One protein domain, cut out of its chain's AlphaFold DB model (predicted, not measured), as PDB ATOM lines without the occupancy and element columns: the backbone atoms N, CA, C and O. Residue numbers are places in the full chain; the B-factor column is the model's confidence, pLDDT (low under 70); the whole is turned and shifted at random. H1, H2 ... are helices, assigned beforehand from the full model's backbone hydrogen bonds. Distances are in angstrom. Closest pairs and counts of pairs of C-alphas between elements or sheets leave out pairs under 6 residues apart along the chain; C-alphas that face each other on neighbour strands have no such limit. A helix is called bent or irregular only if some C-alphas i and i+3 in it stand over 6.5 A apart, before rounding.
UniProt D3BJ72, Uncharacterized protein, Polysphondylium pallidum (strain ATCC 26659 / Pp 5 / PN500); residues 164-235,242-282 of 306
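This is residues 164 to 235 and 242 to 282 of the 306 residues of an uncharacterized protein of Polysphondylium pallidum (strain ATCC 26659 / Pp 5 / PN500) (UniProt D3BJ72). Two layers of roughly aligned helices stack side by side: H1, H3 and H5 make one row, and H2, the first part of H4 and H6 make a second, looser row running the opposite way. The long helix H4 sticks out of this body with residues 224 to 232, residues 233 to 235 following, while the small H7 hangs at the edge near H5 after a long loop. The printed part has 113 residues with seven named helices, in the order H1 to H7, and no named strand: the class is all helix. The whole is compact, with a radius of gyration of the C-alphas of 14.8 A and spans of 41 by 37 by 23 A.

H1, residues 164 to 175, and H2, residues 179 to 188, form a helical hairpin and touch, the C-alphas of Ala 173 and Phe 182 being closest at 5.3 A. H3, residues 197 to 204, is the hub, touching three helices. With residues 170 to 175 alone H1 touches H3, at a shallow tilt of 20 degrees, the same way; the closest C-alphas, of Ala 171 and Ala 199, are 4.3 A apart. H4, residues 209 to 232, forms a helical hairpin with H3, touching it with residues 211 to 215 alone, at 34.6 degrees, only just shallow; the closest C-alphas are those of Phe 203 and Ile 212, 6.6 A. H5, residues 244 to 253, touches H3 the same way, closest at the C-alphas of Ala 204 and Ala 250, 4.8 A. H6, residues 255 to 263, touches H5 only at the corner, closest at the C-alphas of Ile 251 and Ser 258, 5.5 A. Residues 209 to 213 of H4 alone touch H6, closest at the C-alphas of Gln 209 and Leu 257, 7.0 A. H7, residues 277 to 281, is close to H5 but not clearly touching, with the C-alphas of Ala 248 and Pro 277 closest at 7.6 A. The helix packing is mostly aligned, the helices' lines mostly at shallow tilts. Every O i to N i+4 pair is within hydrogen-bond range in H1, H2, H3, H4 and H6, against 3 of 6 in H5 and 0 of 1 in H7, where 1 of 2 O i to N i+3 pairs is.

H1 begins at C-alpha 164 (-10.376, -30.457, 18.515) and is 16.6 A long. H2 is 14.0 A and H3 10.6 A. H4 is 35.2 A, ending at C-alpha 232 (-34.448, -32.931, 34.132). H5, 15.1 A, is irregular: C-alphas 246 and 249 are 7.8 A apart. H6 is 12.2 A. H7 is 6.7 A, ending at C-alpha 281 (6.043, -34.432, 43.707).

The two C-alphas farthest apart, of Lys 234 and Cys 282, are 44.4 A apart. Residues 236 to 241 are not printed, and C-alphas 235 and 242 are 18.9 A apart across the cut. The link from H6 to H7, 13 residues, is long. The mean pLDDT of the printed part is 77.9; residues under 70 include 242 to 248 and 266 to 282.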
ATOM      1  N   GLU A 164     -11.742 -30.002  18.251       90.69
ATOM      2  CA  GLU A 164     -10.376 -30.457  18.515       90.69
ATOM      3  C   GLU A 164      -9.345 -29.443  18.014       90.69
ATOM      4  O   GLU A 164      -8.257 -29.321  18.578       90.69
ATOM      5  N   THR A 165      -9.672 -28.716  16.942       93.62
ATOM      6  CA  THR A 165      -8.785 -27.695  16.386       93.62
ATOM      7  C   THR A 165      -8.717 -26.494  17.326       93.62
ATOM      8  O   THR A 165      -7.615 -26.096  17.698       93.62
ATOM      9  N   TRP A 166      -9.859 -25.982  17.795       94.88
ATOM     10  CA  TRP A 166      -9.895 -24.884  18.767       94.88
ATOM     11  C   TRP A 166      -9.204 -25.231  20.087       94.88
ATOM     12  O   TRP A 166      -8.375 -24.455  20.559       94.88
ATOM     13  N   ALA A 167      -9.445 -26.429  20.630       91.50
ATOM     14  CA  ALA A 167      -8.784 -26.894  21.850       91.50
ATOM     15  C   ALA A 167      -7.247 -26.911  21.722       91.50
ATOM     16  O   ALA A 167      -6.532 -26.527  22.650       91.50
ATOM     17  N   ARG A 168      -6.718 -27.311  20.554       93.31
ATOM     18  CA  ARG A 168      -5.272 -27.267  20.270       93.31
ATOM     19  C   ARG A 168      -4.745 -25.838  20.159       93.31
ATOM     20  O   ARG A 168      -3.660 -25.572  20.663       93.31
ATOM     21  N   LEU A 169      -5.483 -24.932  19.515       95.94
ATOM     22  CA  LEU A 169      -5.077 -23.527  19.398       95.94
ATOM     23  C   LEU A 169      -5.042 -22.840  20.769       95.94
ATOM     24  O   LEU A 169      -4.095 -22.117  21.057       95.94
ATOM     25  N   MET A 170      -6.002 -23.139  21.647       95.50
ATOM     26  CA  MET A 170      -5.992 -22.665  23.033       95.50
ATOM     27  C   MET A 170      -4.802 -23.192  23.831       95.50
ATOM     28  O   MET A 170      -4.161 -22.420  24.535       95.50
ATOM     29  N   ALA A 171      -4.459 -24.477  23.691       93.69
ATOM     30  CA  ALA A 171      -3.265 -25.026  24.333       93.69
ATOM     31  C   ALA A 171      -1.986 -24.303  23.872       93.69
ATOM     32  O   ALA A 171      -1.144 -23.975  24.702       93.69
ATOM     33  N   VAL A 172      -1.871 -23.992  22.574       96.06
ATOM     34  CA  VAL A 172      -0.739 -23.216  22.041       96.06
ATOM     35  C   VAL A 172      -0.725 -21.786  22.588       96.06
ATOM     36  O   VAL A 172       0.325 -21.305  23.004       96.06
ATOM     37  N   ALA A 173      -1.868 -21.094  22.619       96.81
ATOM     38  CA  ALA A 173      -1.948 -19.743  23.176       96.81
ATOM     39  C   ALA A 173      -1.557 -19.716  24.667       96.81
ATOM     40  O   ALA A 173      -0.809 -18.833  25.089       96.81
ATOM     41  N   ALA A 174      -1.994 -20.721  25.433       95.38
ATOM     42  CA  ALA A 174      -1.642 -20.897  26.839       95.38
ATOM     43  C   ALA A 174      -0.147 -21.185  27.043       95.38
ATOM     44  O   ALA A 174       0.485 -20.579  27.906       95.38
ATOM     45  N   GLU A 175       0.454 -22.045  26.213       94.81
ATOM     46  CA  GLU A 175       1.895 -22.342  26.247       94.81
ATOM     47  C   GLU A 175       2.740 -21.076  26.050       94.81
ATOM     48  O   GLU A 175       3.765 -20.891  26.707       94.81
ATOM     49  N   ARG A 176       2.265 -20.160  25.201       96.06
ATOM     50  CA  ARG A 176       2.900 -18.865  24.923       96.06
ATOM     51  C   ARG A 176       2.500 -17.759  25.909       96.06
ATOM     52  O   ARG A 176       2.905 -16.620  25.704       96.06
ATOM     53  N   ASN A 177       1.719 -18.080  26.944       95.69
ATOM     54  CA  ASN A 177       1.145 -17.134  27.906       95.69
ATOM     55  C   ASN A 177       0.417 -15.942  27.248       95.69
ATOM     56  O   ASN A 177       0.414 -14.833  27.779       95.69
ATOM     57  N   ASN A 178      -0.174 -16.145  26.068       96.81
ATOM     58  CA  ASN A 178      -0.850 -15.088  25.324       96.81
ATOM     59  C   ASN A 178      -2.340 -15.075  25.696       96.81
ATOM     60  O   ASN A 178      -3.155 -15.770  25.083       96.81
ATOM     61  N   THR A 179      -2.681 -14.314  26.739       96.06
ATOM     62  CA  THR A 179      -4.044 -14.224  27.290       96.06
ATOM     63  C   THR A 179      -5.054 -13.684  26.301       96.06
ATOM     64  O   THR A 179      -6.142 -14.239  26.199       96.06
ATOM     65  N   GLU A 180      -4.695 -12.636  25.568       96.88
ATOM     66  CA  GLU A 180      -5.574 -11.987  24.598       96.88
ATOM     67  C   GLU A 180      -5.939 -12.957  23.467       96.88
ATOM     68  O   GLU A 180      -7.113 -13.164  23.158       96.88
ATOM     69  N   MET A 181      -4.937 -13.651  22.916       97.62
ATOM     70  CA  MET A 181      -5.147 -14.708  21.928       97.62
ATOM     71  C   MET A 181      -6.004 -15.843  22.488       97.62
ATOM     72  O   MET A 181      -6.906 -16.330  21.806       97.62
ATOM     73  N   PHE A 182      -5.740 -16.269  23.724       96.12
ATOM     74  CA  PHE A 182      -6.519 -17.320  24.365       96.12
ATOM     75  C   PHE A 182      -7.980 -16.910  24.544       96.12
ATOM     76  O   PHE A 182      -8.853 -17.675  24.159       96.12
ATOM     77  N   GLN A 183      -8.257 -15.707  25.056       94.62
ATOM     78  CA  GLN A 183      -9.614 -15.181  25.230       94.62
ATOM     79  C   GLN A 183     -10.346 -15.043  23.899       94.62
ATOM     80  O   GLN A 183     -11.518 -15.403  23.804       94.62
ATOM     81  N   TYR A 184      -9.659 -14.572  22.856       96.31
ATOM     82  CA  TYR A 184     -10.233 -14.532  21.517       96.31
ATOM     83  C   TYR A 184     -10.655 -15.932  21.056       96.31
ATOM     84  O   TYR A 184     -11.800 -16.129  20.651       96.31
ATOM     85  N   ILE A 185      -9.754 -16.917  21.153       95.75
ATOM     86  CA  ILE A 185     -10.056 -18.296  20.755       95.75
ATOM     87  C   ILE A 185     -11.166 -18.886  21.638       95.75
ATOM     88  O   ILE A 185     -12.053 -19.556  21.117       95.75
ATOM     89  N   TRP A 186     -11.145 -18.611  22.942       92.81
ATOM     90  CA  TRP A 186     -12.135 -19.062  23.920       92.81
ATOM     91  C   TRP A 186     -13.538 -18.564  23.594       92.81
ATOM     92  O   TRP A 186     -14.483 -19.340  23.614       92.81
ATOM     93  N   ASN A 187     -13.674 -17.282  23.255       92.38
ATOM     94  CA  ASN A 187     -14.956 -16.683  22.891       92.38
ATOM     95  C   ASN A 187     -15.451 -17.129  21.508       92.38
ATOM     96  O   ASN A 187     -16.638 -17.012  21.210       92.38
ATOM     97  N   ARG A 188     -14.538 -17.591  20.646       92.31
ATOM     98  CA  ARG A 188     -14.830 -18.052  19.282       92.31
ATOM     99  C   ARG A 188     -15.196 -19.532  19.237       92.31
ATOM    100  O   ARG A 188     -16.018 -19.926  18.413       92.31
ATOM    101  N   ALA A 189     -14.557 -20.346  20.071       90.06
ATOM    102  CA  ALA A 189     -15.024 -21.687  20.342       90.06
ATOM    103  C   ALA A 189     -16.400 -21.549  21.004       90.06
ATOM    104  O   ALA A 189     -16.546 -20.802  21.970       90.06
ATOM    105  N   GLU A 190     -17.420 -22.233  20.484       80.94
ATOM    106  CA  GLU A 190     -18.659 -22.448  21.245       80.94
ATOM    107  C   GLU A 190     -18.243 -22.882  22.661       80.94
ATOM    108  O   GLU A 190     -17.232 -23.552  22.804       80.94
ATOM    109  N   ARG A 191     -18.864 -22.420  23.748       72.50
ATOM    110  CA  ARG A 191     -18.220 -22.574  25.074       72.50
ATOM    111  C   ARG A 191     -18.184 -24.022  25.579       72.50
ATOM    112  O   ARG A 191     -17.551 -24.296  26.589       72.50
ATOM    113  N   ASP A 192     -18.795 -24.965  24.876       66.31
ATOM    114  CA  ASP A 192     -19.052 -26.344  25.298       66.31
ATOM    115  C   ASP A 192     -17.769 -27.171  25.561       66.31
ATOM    116  O   ASP A 192     -17.320 -27.953  24.720       66.31
ATOM    117  N   ARG A 193     -17.164 -27.065  26.753       66.25
ATOM    118  CA  ARG A 193     -15.979 -27.835  27.199       66.25
ATOM    119  C   ARG A 193     -14.809 -27.857  26.209       66.25
ATOM    120  O   ARG A 193     -14.413 -28.932  25.741       66.25
ATOM    121  N   PHE A 194     -14.256 -26.699  25.865       67.75
ATOM    122  CA  PHE A 194     -13.113 -26.628  24.943       67.75
ATOM    123  C   PHE A 194     -11.756 -26.505  25.651       67.75
ATOM    124  O   PHE A 194     -10.717 -26.567  24.991       67.75
ATOM    125  N   TRP A 195     -11.716 -26.399  26.982       74.56
ATOM    126  CA  TRP A 195     -10.446 -26.416  27.704       74.56
ATOM    127  C   TRP A 195      -9.821 -27.814  27.679       74.56
ATOM    128  O   TRP A 195     -10.481 -28.838  27.857       74.56
ATOM    129  N   SER A 196      -8.510 -27.855  27.466       81.38
ATOM    130  CA  SER A 196      -7.718 -29.068  27.648       81.38
ATOM    131  C   SER A 196      -6.951 -28.967  28.961       81.38
ATOM    132  O   SER A 196      -6.519 -27.873  29.326       81.38
ATOM    133  N   ALA A 197      -6.717 -30.096  29.637       82.38
ATOM    134  CA  ALA A 197      -5.814 -30.147  30.794       82.38
ATOM    135  C   ALA A 197      -4.466 -29.474  30.488       82.38
ATOM    136  O   ALA A 197      -3.984 -28.664  31.268       82.38
ATOM    137  N   LYS A 198      -3.967 -29.673  29.260       85.38
ATOM    138  CA  LYS A 198      -2.759 -29.022  28.746       85.38
ATOM    139  C   LYS A 198      -2.815 -27.494  28.775       85.38
ATOM    140  O   LYS A 198      -1.798 -26.882  29.059       85.38
ATOM    141  N   ALA A 199      -3.956 -26.875  28.466       88.69
ATOM    142  CA  ALA A 199      -4.081 -25.418  28.493       88.69
ATOM    143  C   ALA A 199      -4.031 -24.868  29.928       88.69
ATOM    144  O   ALA A 199      -3.370 -23.864  30.174       88.69
ATOM    145  N   VAL A 200      -4.681 -25.550  30.875       87.19
ATOM    146  CA  VAL A 200      -4.649 -25.179  32.300       87.19
ATOM    147  C   VAL A 200      -3.243 -25.358  32.869       87.19
ATOM    148  O   VAL A 200      -2.717 -24.440  33.493       87.19
ATOM    149  N   ASP A 201      -2.604 -26.499  32.594       85.94
ATOM    150  CA  ASP A 201      -1.226 -26.769  33.015       85.94
ATOM    151  C   ASP A 201      -0.239 -25.767  32.411       85.94
ATOM    152  O   ASP A 201       0.669 -25.302  33.100       85.94
ATOM    153  N   ALA A 202      -0.435 -25.395  31.141       89.62
ATOM    154  CA  ALA A 202       0.378 -24.388  30.476       89.62
ATOM    155  C   ALA A 202       0.240 -23.020  31.152       89.62
ATOM    156  O   ALA A 202       1.257 -22.416  31.474       89.62
ATOM    157  N   PHE A 203      -0.977 -22.545  31.445       89.88
ATOM    158  CA  PHE A 203      -1.140 -21.281  32.171       89.88
ATOM    159  C   PHE A 203      -0.615 -21.331  33.597       89.88
ATOM    160  O   PHE A 203      -0.078 -20.337  34.065       89.88
ATOM    161  N   ALA A 204      -0.717 -22.471  34.276       86.00
ATOM    162  CA  ALA A 204      -0.179 -22.625  35.620       86.00
ATOM    163  C   ALA A 204       1.353 -22.726  35.670       86.00
ATOM    164  O   ALA A 204       1.945 -22.542  36.734       86.00
ATOM    165  N   ALA A 205       2.009 -22.981  34.532       86.88
ATOM    166  CA  ALA A 205       3.452 -22.798  34.393       86.88
ATOM    167  C   ALA A 205       3.857 -21.310  34.327       86.88
ATOM    168  O   ALA A 205       5.039 -20.998  34.467       86.88
ATOM    169  N   HIS A 206       2.889 -20.405  34.150       87.38
ATOM    170  CA  HIS A 206       3.070 -18.958  34.080       87.38
ATOM    171  C   HIS A 206       2.418 -18.264  35.295       87.38
ATOM    172  O   HIS A 206       1.489 -18.800  35.900       87.38
ATOM    173  N   PRO A 207       2.852 -17.050  35.679       86.31
ATOM    174  CA  PRO A 207       2.232 -16.282  36.763       86.31
ATOM    175  C   PRO A 207       0.932 -15.601  36.293       86.31
ATOM    176  O   PRO A 207       0.806 -14.379  36.335       86.31
ATOM    177  N   ASN A 208      -0.027 -16.385  35.794       87.31
ATOM    178  CA  ASN A 208      -1.242 -15.884  35.150       87.31
ATOM    179  C   ASN A 208      -2.521 -16.311  35.877       87.31
ATOM    180  O   ASN A 208      -3.414 -16.953  35.321       87.31
ATOM    181  N   GLN A 209      -2.581 -15.947  37.155       86.88
ATOM    182  CA  GLN A 209      -3.693 -16.266  38.042       86.88
ATOM    183  C   GLN A 209      -5.070 -15.863  37.463       86.88
ATOM    184  O   GLN A 209      -5.952 -16.721  37.469       86.88
ATOM    185  N   PRO A 210      -5.269 -14.659  36.876       91.69
ATOM    186  CA  PRO A 210      -6.581 -14.266  36.358       91.69
ATOM    187  C   PRO A 210      -7.108 -15.196  35.261       91.69
ATOM    188  O   PRO A 210      -8.297 -15.497  35.216       91.69
ATOM    189  N   MET A 211      -6.226 -15.687  34.385       91.50
ATOM    190  CA  MET A 211      -6.621 -16.599  33.313       91.50
ATOM    191  C   MET A 211      -7.035 -17.966  33.852       91.50
ATOM    192  O   MET A 211      -8.001 -18.564  33.383       91.50
ATOM    193  N   ILE A 212      -6.320 -18.457  34.862       88.56
ATOM    194  CA  ILE A 212      -6.653 -19.721  35.511       88.56
ATOM    195  C   ILE A 212      -7.999 -19.596  36.233       88.56
ATOM    196  O   ILE A 212      -8.869 -20.443  36.049       88.56
ATOM    197  N   GLU A 213      -8.204 -18.522  36.998       89.00
ATOM    198  CA  GLU A 213      -9.475 -18.248  37.679       89.00
ATOM    199  C   GLU A 213     -10.636 -18.134  36.688       89.00
ATOM    200  O   GLU A 213     -11.689 -18.726  36.916       89.00
ATOM    201  N   MET A 214     -10.437 -17.447  35.557       90.94
ATOM    202  CA  MET A 214     -11.418 -17.372  34.472       90.94
ATOM    203  C   MET A 214     -11.796 -18.769  33.958       90.94
ATOM    204  O   MET A 214     -12.983 -19.067  33.833       90.94
ATOM    205  N   ILE A 215     -10.808 -19.636  33.694       89.44
ATOM    206  CA  ILE A 215     -11.062 -21.003  33.221       89.44
ATOM    207  C   ILE A 215     -11.854 -21.790  34.269       89.44
ATOM    208  O   ILE A 215     -12.866 -22.388  33.921       89.44
ATOM    209  N   PHE A 216     -11.438 -21.775  35.540       86.31
ATOM    210  CA  PHE A 216     -12.131 -22.527  36.590       86.31
ATOM    211  C   PHE A 216     -13.555 -22.019  36.840       86.31
ATOM    212  O   PHE A 216     -14.453 -22.846  36.930       86.31
ATOM    213  N   ASN A 217     -13.791 -20.703  36.872       88.81
ATOM    214  CA  ASN A 217     -15.148 -20.166  37.031       88.81
ATOM    215  C   ASN A 217     -16.083 -20.648  35.907       88.81
ATOM    216  O   ASN A 217     -17.169 -21.145  36.187       88.81
ATOM    217  N   GLU A 218     -15.655 -20.580  34.641       88.62
ATOM    218  CA  GLU A 218     -16.483 -21.071  33.528       88.62
ATOM    219  C   GLU A 218     -16.647 -22.605  33.578       88.62
ATOM    220  O   GLU A 218     -17.700 -23.116  33.197       88.62
ATOM    221  N   MET A 219     -15.658 -23.355  34.088       83.75
ATOM    222  CA  MET A 219     -15.823 -24.794  34.348       83.75
ATOM    223  C   MET A 219     -16.952 -25.063  35.344       83.75
ATOM    224  O   MET A 219     -17.770 -25.951  35.102       83.75
ATOM    225  N   ASP A 220     -17.007 -24.308  36.440       84.62
ATOM    226  CA  ASP A 220     -18.041 -24.472  37.462       84.62
ATOM    227  C   ASP A 220     -19.423 -24.109  36.921       84.62
ATOM    228  O   ASP A 220     -20.361 -24.891  37.058       84.62
ATOM    229  N   GLU A 221     -19.538 -22.982  36.214       87.31
ATOM    230  CA  GLU A 221     -20.792 -22.565  35.578       87.31
ATOM    231  C   GLU A 221     -21.297 -23.599  34.562       87.31
ATOM    232  O   GLU A 221     -22.504 -23.763  34.358       87.31
ATOM    233  N   GLN A 222     -20.394 -24.295  33.868       83.88
ATOM    234  CA  GLN A 222     -20.775 -25.383  32.972       83.88
ATOM    235  C   GLN A 222     -21.200 -26.630  33.736       83.88
ATOM    236  O   GLN A 222     -22.220 -27.222  33.380       83.88
ATOM    237  N   ASP A 223     -20.460 -27.024  34.773       81.69
ATOM    238  CA  ASP A 223     -20.819 -28.155  35.632       81.69
ATOM    239  C   ASP A 223     -22.218 -27.949  36.252       81.69
ATOM    240  O   ASP A 223     -23.038 -28.871  36.231       81.69
ATOM    241  N   GLU A 224     -22.542 -26.732  36.702       86.38
ATOM    242  CA  GLU A 224     -23.871 -26.356  37.204       86.38
ATOM    243  C   GLU A 224     -24.957 -26.439  36.121       86.38
ATOM    244  O   GLU A 224     -25.998 -27.073  36.334       86.38
ATOM    245  N   ARG A 225     -24.709 -25.872  34.930       85.38
ATOM    246  CA  ARG A 225     -25.635 -25.964  33.785       85.38
ATOM    247  C   ARG A 225     -25.932 -27.418  33.421       85.38
ATOM    248  O   ARG A 225     -27.095 -27.787  33.248       85.38
ATOM    249  N   PHE A 226     -24.905 -28.264  33.353       81.88
ATOM    250  CA  PHE A 226     -25.094 -29.690  33.099       81.88
ATOM    251  C   PHE A 226     -25.865 -30.364  34.235       81.88
ATOM    252  O   PHE A 226     -26.774 -31.138  33.947       81.88
ATOM    253  N   ALA A 227     -25.573 -30.062  35.501       82.62
ATOM    254  CA  ALA A 227     -26.297 -30.643  36.631       82.62
ATOM    255  C   ALA A 227     -27.812 -30.371  36.562       82.62
ATOM    256  O   ALA A 227     -28.605 -31.264  36.866       82.62
ATOM    257  N   VAL A 228     -28.230 -29.181  36.113       87.81
ATOM    258  CA  VAL A 228     -29.650 -28.852  35.888       87.81
ATOM    259  C   VAL A 228     -30.246 -29.698  34.759       87.81
ATOM    260  O   VAL A 228     -31.280 -30.336  34.964       87.81
ATOM    261  N   VAL A 229     -29.579 -29.771  33.601       85.62
ATOM    262  CA  VAL A 229     -30.039 -30.581  32.454       85.62
ATOM    263  C   VAL A 229     -30.153 -32.065  32.828       85.62
ATOM    264  O   VAL A 229     -31.146 -32.715  32.502       85.62
ATOM    265  N   TYR A 230     -29.181 -32.599  33.568       81.38
ATOM    266  CA  TYR A 230     -29.184 -33.991  34.025       81.38
ATOM    267  C   TYR A 230     -30.272 -34.289  35.061       81.38
ATOM    268  O   TYR A 230     -30.794 -35.396  35.069       81.38
ATOM    269  N   LYS A 231     -30.644 -33.334  35.924       84.25
ATOM    270  CA  LYS A 231     -31.780 -33.513  36.847       84.25
ATOM    271  C   LYS A 231     -33.117 -33.604  36.106       84.25
ATOM    272  O   LYS A 231     -34.031 -34.266  36.588       84.25
ATOM    273  N   GLN A 232     -33.232 -32.944  34.952       87.19
ATOM    274  CA  GLN A 232     -34.448 -32.931  34.132       87.19
ATOM    275  C   GLN A 232     -34.559 -34.155  33.209       87.19
ATOM    276  O   GLN A 232     -35.660 -34.627  32.929       87.19
ATOM    277  N   GLN A 233     -33.431 -34.697  32.742       81.56
ATOM    278  CA  GLN A 233     -33.396 -35.910  31.926       81.56
ATOM    279  C   GLN A 233     -33.376 -37.149  32.839       81.56
ATOM    280  O   GLN A 233     -32.434 -37.348  33.597       81.56
ATOM    281  N   LYS A 234     -34.428 -37.983  32.785       67.00
ATOM    282  CA  LYS A 234     -34.598 -39.223  33.583       67.00
ATOM    283  C   LYS A 234     -33.284 -40.028  33.774       67.00
ATOM    284  O   LYS A 234     -32.478 -40.104  32.848       67.00
ATOM    285  N   PRO A 235     -33.103 -40.709  34.926       61.53
ATOM    286  CA  PRO A 235     -31.810 -41.043  35.552       61.53
ATOM    287  C   PRO A 235     -31.023 -42.201  34.903       61.53
ATOM    288  O   PRO A 235     -30.463 -43.046  35.595       61.53
ATOM    289  N   PRO A 242     -15.639 -33.731  34.556       60.28
ATOM    290  CA  PRO A 242     -14.262 -34.044  34.200       60.28
ATOM    291  C   PRO A 242     -13.419 -34.180  35.471       60.28
ATOM    292  O   PRO A 242     -13.473 -33.317  36.347       60.28
ATOM    293  N   LYS A 243     -12.637 -35.260  35.588       68.25
ATOM    294  CA  LYS A 243     -11.808 -35.471  36.780       68.25
ATOM    295  C   LYS A 243     -10.809 -34.320  36.913       68.25
ATOM    296  O   LYS A 243      -9.882 -34.198  36.118       68.25
ATOM    297  N   ARG A 244     -10.971 -33.482  37.938       67.00
ATOM    298  CA  ARG A 244     -10.061 -32.357  38.210       67.00
ATOM    299  C   ARG A 244      -8.660 -32.811  38.658       67.00
ATOM    300  O   ARG A 244      -7.727 -32.018  38.649       67.00
ATOM    301  N   SER A 245      -8.479 -34.107  38.930       62.09
ATOM    302  CA  SER A 245      -7.172 -34.735  39.159       62.09
ATOM    303  C   SER A 245      -6.191 -34.551  37.993       62.09
ATOM    304  O   SER A 245      -4.984 -34.607  38.201       62.09
ATOM    305  N   TYR A 246      -6.678 -34.292  36.771       61.84
ATOM    306  CA  TYR A 246      -5.812 -33.992  35.626       61.84
ATOM    307  C   TYR A 246      -5.069 -32.650  35.744       61.84
ATOM    308  O   TYR A 246      -4.127 -32.441  34.992       61.84
ATOM    309  N   TYR A 247      -5.443 -31.778  36.688       67.00
ATOM    310  CA  TYR A 247      -4.819 -30.464  36.902       67.00
ATOM    311  C   TYR A 247      -3.827 -30.455  38.074       67.00
ATOM    312  O   TYR A 247      -3.463 -29.394  38.581       67.00
ATOM    313  N   ALA A 248      -3.399 -31.629  38.550       66.19
ATOM    314  CA  ALA A 248      -2.514 -31.733  39.710       66.19
ATOM    315  C   ALA A 248      -1.198 -30.958  39.525       66.19
ATOM    316  O   ALA A 248      -0.699 -30.362  40.480       66.19
ATOM    317  N   PHE A 249      -0.674 -30.893  38.294       70.44
ATOM    318  CA  PHE A 249       0.497 -30.077  37.980       70.44
ATOM    319  C   PHE A 249       0.223 -28.590  38.223       70.44
ATOM    320  O   PHE A 249       0.965 -27.953  38.976       70.44
ATOM    321  N   ALA A 250      -0.867 -28.056  37.665       66.56
ATOM    322  CA  ALA A 250      -1.266 -26.669  37.865       66.56
ATOM    323  C   ALA A 250      -1.438 -26.305  39.348       66.56
ATOM    324  O   ALA A 250      -0.901 -25.301  39.823       66.56
ATOM    325  N   ILE A 251      -2.128 -27.166  40.094       69.25
ATOM    326  CA  ILE A 251      -2.385 -26.984  41.527       69.25
ATOM    327  C   ILE A 251      -1.070 -26.982  42.315       69.25
ATOM    328  O   ILE A 251      -0.856 -26.110  43.155       69.25
ATOM    329  N   SER A 252      -0.153 -27.902  41.999       73.31
ATOM    330  CA  SER A 252       1.140 -28.021  42.687       73.31
ATOM    331  C   SER A 252       2.068 -26.816  42.485       73.31
ATOM    332  O   SER A 252       2.950 -26.569  43.306       73.31
ATOM    333  N   ARG A 253       1.901 -26.073  41.383       74.56
ATOM    334  CA  ARG A 253       2.797 -24.975  40.991       74.56
ATOM    335  C   ARG A 253       2.347 -23.610  41.500       74.56
ATOM    336  O   ARG A 253       3.196 -22.734  41.648       74.56
ATOM    337  N   SER A 254       1.058 -23.428  41.793       77.69
ATOM    338  CA  SER A 254       0.513 -22.148  42.250       77.69
ATOM    339  C   SER A 254      -0.175 -22.282  43.610       77.69
ATOM    340  O   SER A 254      -1.276 -22.818  43.741       77.69
ATOM    341  N   LEU A 255       0.464 -21.726  44.648       76.19
ATOM    342  CA  LEU A 255      -0.132 -21.595  45.982       76.19
ATOM    343  C   LEU A 255      -1.406 -20.739  45.940       76.19
ATOM    344  O   LEU A 255      -2.369 -21.029  46.648       76.19
ATOM    345  N   GLN A 256      -1.419 -19.695  45.106       77.25
ATOM    346  CA  GLN A 256      -2.596 -18.851  44.906       77.25
ATOM    347  C   GLN A 256      -3.741 -19.650  44.284       77.25
ATOM    348  O   GLN A 256      -4.859 -19.579  44.782       77.25
ATOM    349  N   LEU A 257      -3.459 -20.489  43.285       76.88
ATOM    350  CA  LEU A 257      -4.451 -21.381  42.693       76.88
ATOM    351  C   LEU A 257      -4.978 -22.397  43.705       76.88
ATOM    352  O   LEU A 257      -6.184 -22.579  43.822       76.88
ATOM    353  N   SER A 258      -4.091 -23.023  44.479       75.50
ATOM    354  CA  SER A 258      -4.493 -23.942  45.547       75.50
ATOM    355  C   SER A 258      -5.431 -23.264  46.554       75.50
ATOM    356  O   SER A 258      -6.464 -23.827  46.911       75.50
ATOM    357  N   ARG A 259      -5.112 -22.030  46.974       77.38
ATOM    358  CA  ARG A 259      -5.971 -21.222  47.857       77.38
ATOM    359  C   ARG A 259      -7.299 -20.861  47.197       77.38
ATOM    360  O   ARG A 259      -8.330 -20.962  47.850       77.38
ATOM    361  N   TYR A 260      -7.279 -20.468  45.929       79.81
ATOM    362  CA  TYR A 260      -8.475 -20.137  45.160       79.81
ATOM    363  C   TYR A 260      -9.435 -21.334  45.072       79.81
ATOM    364  O   TYR A 260     -10.594 -21.227  45.471       79.81
ATOM    365  N   LEU A 261      -8.935 -22.501  44.647       77.50
ATOM    366  CA  LEU A 261      -9.733 -23.729  44.539       77.50
ATOM    367  C   LEU A 261     -10.283 -24.175  45.898       77.50
ATOM    368  O   LEU A 261     -11.406 -24.675  45.988       77.50
ATOM    369  N   TYR A 262      -9.508 -23.960  46.962       73.50
ATOM    370  CA  TYR A 262      -9.946 -24.197  48.332       73.50
ATOM    371  C   TYR A 262     -11.080 -23.256  48.759       73.50
ATOM    372  O   TYR A 262     -12.099 -23.720  49.265       73.50
ATOM    373  N   MET A 263     -10.944 -21.947  48.525       76.69
ATOM    374  CA  MET A 263     -11.978 -20.953  48.851       76.69
ATOM    375  C   MET A 263     -13.289 -21.217  48.109       76.69
ATOM    376  O   MET A 263     -14.363 -21.012  48.668       76.69
ATOM    377  N   LYS A 264     -13.214 -21.729  46.878       76.25
ATOM    378  CA  LYS A 264     -14.386 -22.116  46.083       76.25
ATOM    379  C   LYS A 264     -15.029 -23.443  46.514       76.25
ATOM    380  O   LYS A 264     -15.981 -23.882  45.879       76.25
ATOM    381  N   ASN A 265     -14.523 -24.088  47.570       70.31
ATOM    382  CA  ASN A 265     -14.973 -25.395  48.063       70.31
ATOM    383  C   ASN A 265     -14.949 -26.503  46.992       70.31
ATOM    384  O   ASN A 265     -15.722 -27.454  47.031       70.31
ATOM    385  N   GLN A 266     -14.043 -26.396  46.018       65.62
ATOM    386  CA  GLN A 266     -13.919 -27.362  44.918       65.62
ATOM    387  C   GLN A 266     -13.016 -28.544  45.266       65.62
ATOM    388  O   GLN A 266     -12.850 -29.484  44.489       65.62
ATOM    389  N   THR A 267     -12.410 -28.502  46.448       53.00
ATOM    390  CA  THR A 267     -11.399 -29.453  46.897       53.00
ATOM    391  C   THR A 267     -11.995 -30.751  47.432       53.00
ATOM    392  O   THR A 267     -11.322 -31.774  47.391       53.00
ATOM    393  N   CYS A 268     -13.251 -30.751  47.882       44.78
ATOM    394  CA  CYS A 268     -13.880 -31.912  48.526       44.78
ATOM    395  C   CYS A 268     -14.194 -33.079  47.566       44.78
ATOM    396  O   CYS A 268     -14.301 -34.211  48.019       44.78
ATOM    397  N   LEU A 269     -14.267 -32.835  46.251       48.19
ATOM    398  CA  LEU A 269     -14.411 -33.881  45.220       48.19
ATOM    399  C   LEU A 269     -13.153 -34.067  44.354       48.19
ATOM    400  O   LEU A 269     -13.072 -35.011  43.568       48.19
ATOM    401  N   MET A 270     -12.174 -33.164  44.467       46.72
ATOM    402  CA  MET A 270     -10.916 -33.212  43.709       46.72
ATOM    403  C   MET A 270      -9.962 -34.299  44.204       46.72
ATOM    404  O   MET A 270      -9.189 -34.843  43.417       46.72
ATOM    405  N   TRP A 271     -10.038 -34.598  45.495       49.91
ATOM    406  CA  TRP A 271      -9.190 -35.549  46.185       49.91
ATOM    407  C   TRP A 271     -10.128 -36.531  46.871       49.91
ATOM    408  O   TRP A 271     -10.686 -36.227  47.924       49.91
ATOM    409  N   GLY A 272     -10.336 -37.710  46.278       44.78
ATOM    410  CA  GLY A 272     -10.676 -38.846  47.131       44.78
ATOM    411  C   GLY A 272      -9.599 -38.879  48.212       44.78
ATOM    412  O   GLY A 272      -8.421 -38.771  47.871       44.78
ATOM    413  N   ILE A 273      -9.996 -38.908  49.483       41.03
ATOM    414  CA  ILE A 273      -9.107 -38.754  50.650       41.03
ATOM    415  C   ILE A 273      -7.890 -39.706  50.590       41.03
ATOM    416  O   ILE A 273      -6.857 -39.414  51.188       41.03
ATOM    417  N   ASP A 274      -7.973 -40.758  49.774       39.88
ATOM    418  CA  ASP A 274      -6.964 -41.800  49.587       39.88
ATOM    419  C   ASP A 274      -5.934 -41.537  48.462       39.88
ATOM    420  O   ASP A 274      -4.962 -42.275  48.349       39.88
ATOM    421  N   TYR A 275      -6.099 -40.497  47.632       41.69
ATOM    422  CA  TYR A 275      -5.173 -40.154  46.535       41.69
ATOM    423  C   TYR A 275      -4.528 -38.781  46.766       41.69
ATOM    424  O   TYR A 275      -4.789 -37.819  46.040       41.69
ATOM    425  N   TYR A 276      -3.701 -38.663  47.805       48.44
ATOM    426  CA  TYR A 276      -2.900 -37.457  48.031       48.44
ATOM    427  C   TYR A 276      -1.717 -37.364  47.038       48.44
ATOM    428  O   TYR A 276      -1.186 -38.380  46.598       48.44
ATOM    429  N   PRO A 277      -1.254 -36.147  46.692       47.25
ATOM    430  CA  PRO A 277      -0.237 -35.885  45.670       47.25
ATOM    431  C   PRO A 277       1.206 -36.183  46.114       47.25
ATOM    432  O   PRO A 277       2.141 -35.665  45.504       47.25
ATOM    433  N   GLU A 278       1.413 -36.991  47.155       43.16
ATOM    434  CA  GLU A 278       2.754 -37.346  47.644       43.16
ATOM    435  C   GLU A 278       3.574 -38.034  46.529       43.16
ATOM    436  O   GLU A 278       4.747 -37.712  46.345       43.16
ATOM    437  N   ASP A 279       2.913 -38.812  45.664       41.31
ATOM    438  CA  ASP A 279       3.526 -39.471  44.501       41.31
ATOM    439  C   ASP A 279       3.767 -38.542  43.289       41.31
ATOM    440  O   ASP A 279       4.599 -38.828  42.427       41.31
ATOM    441  N   LEU A 280       3.072 -37.399  43.200       43.06
ATOM    442  CA  LEU A 280       3.168 -36.455  42.069       43.06
ATOM    443  C   LEU A 280       4.323 -35.447  42.211       43.06
ATOM    444  O   LEU A 280       4.669 -34.759  41.249       43.06
ATOM    445  N   ILE A 281       4.944 -35.365  43.392       47.09
ATOM    446  CA  ILE A 281       6.043 -34.432  43.707       47.09
ATOM    447  C   ILE A 281       7.424 -35.061  43.427       47.09
ATOM    448  O   ILE A 281       8.440 -34.365  43.434       47.09
ATOM    449  N   CYS A 282       7.484 -36.346  43.072       40.41
ATOM    450  CA  CYS A 282       8.725 -37.116  42.922       40.41
ATOM    451  C   CYS A 282       9.640 -36.713  41.737       40.41
ATOM    452  O   CYS A 282      10.619 -37.396  41.457       40.41
TER     453      CYS A 282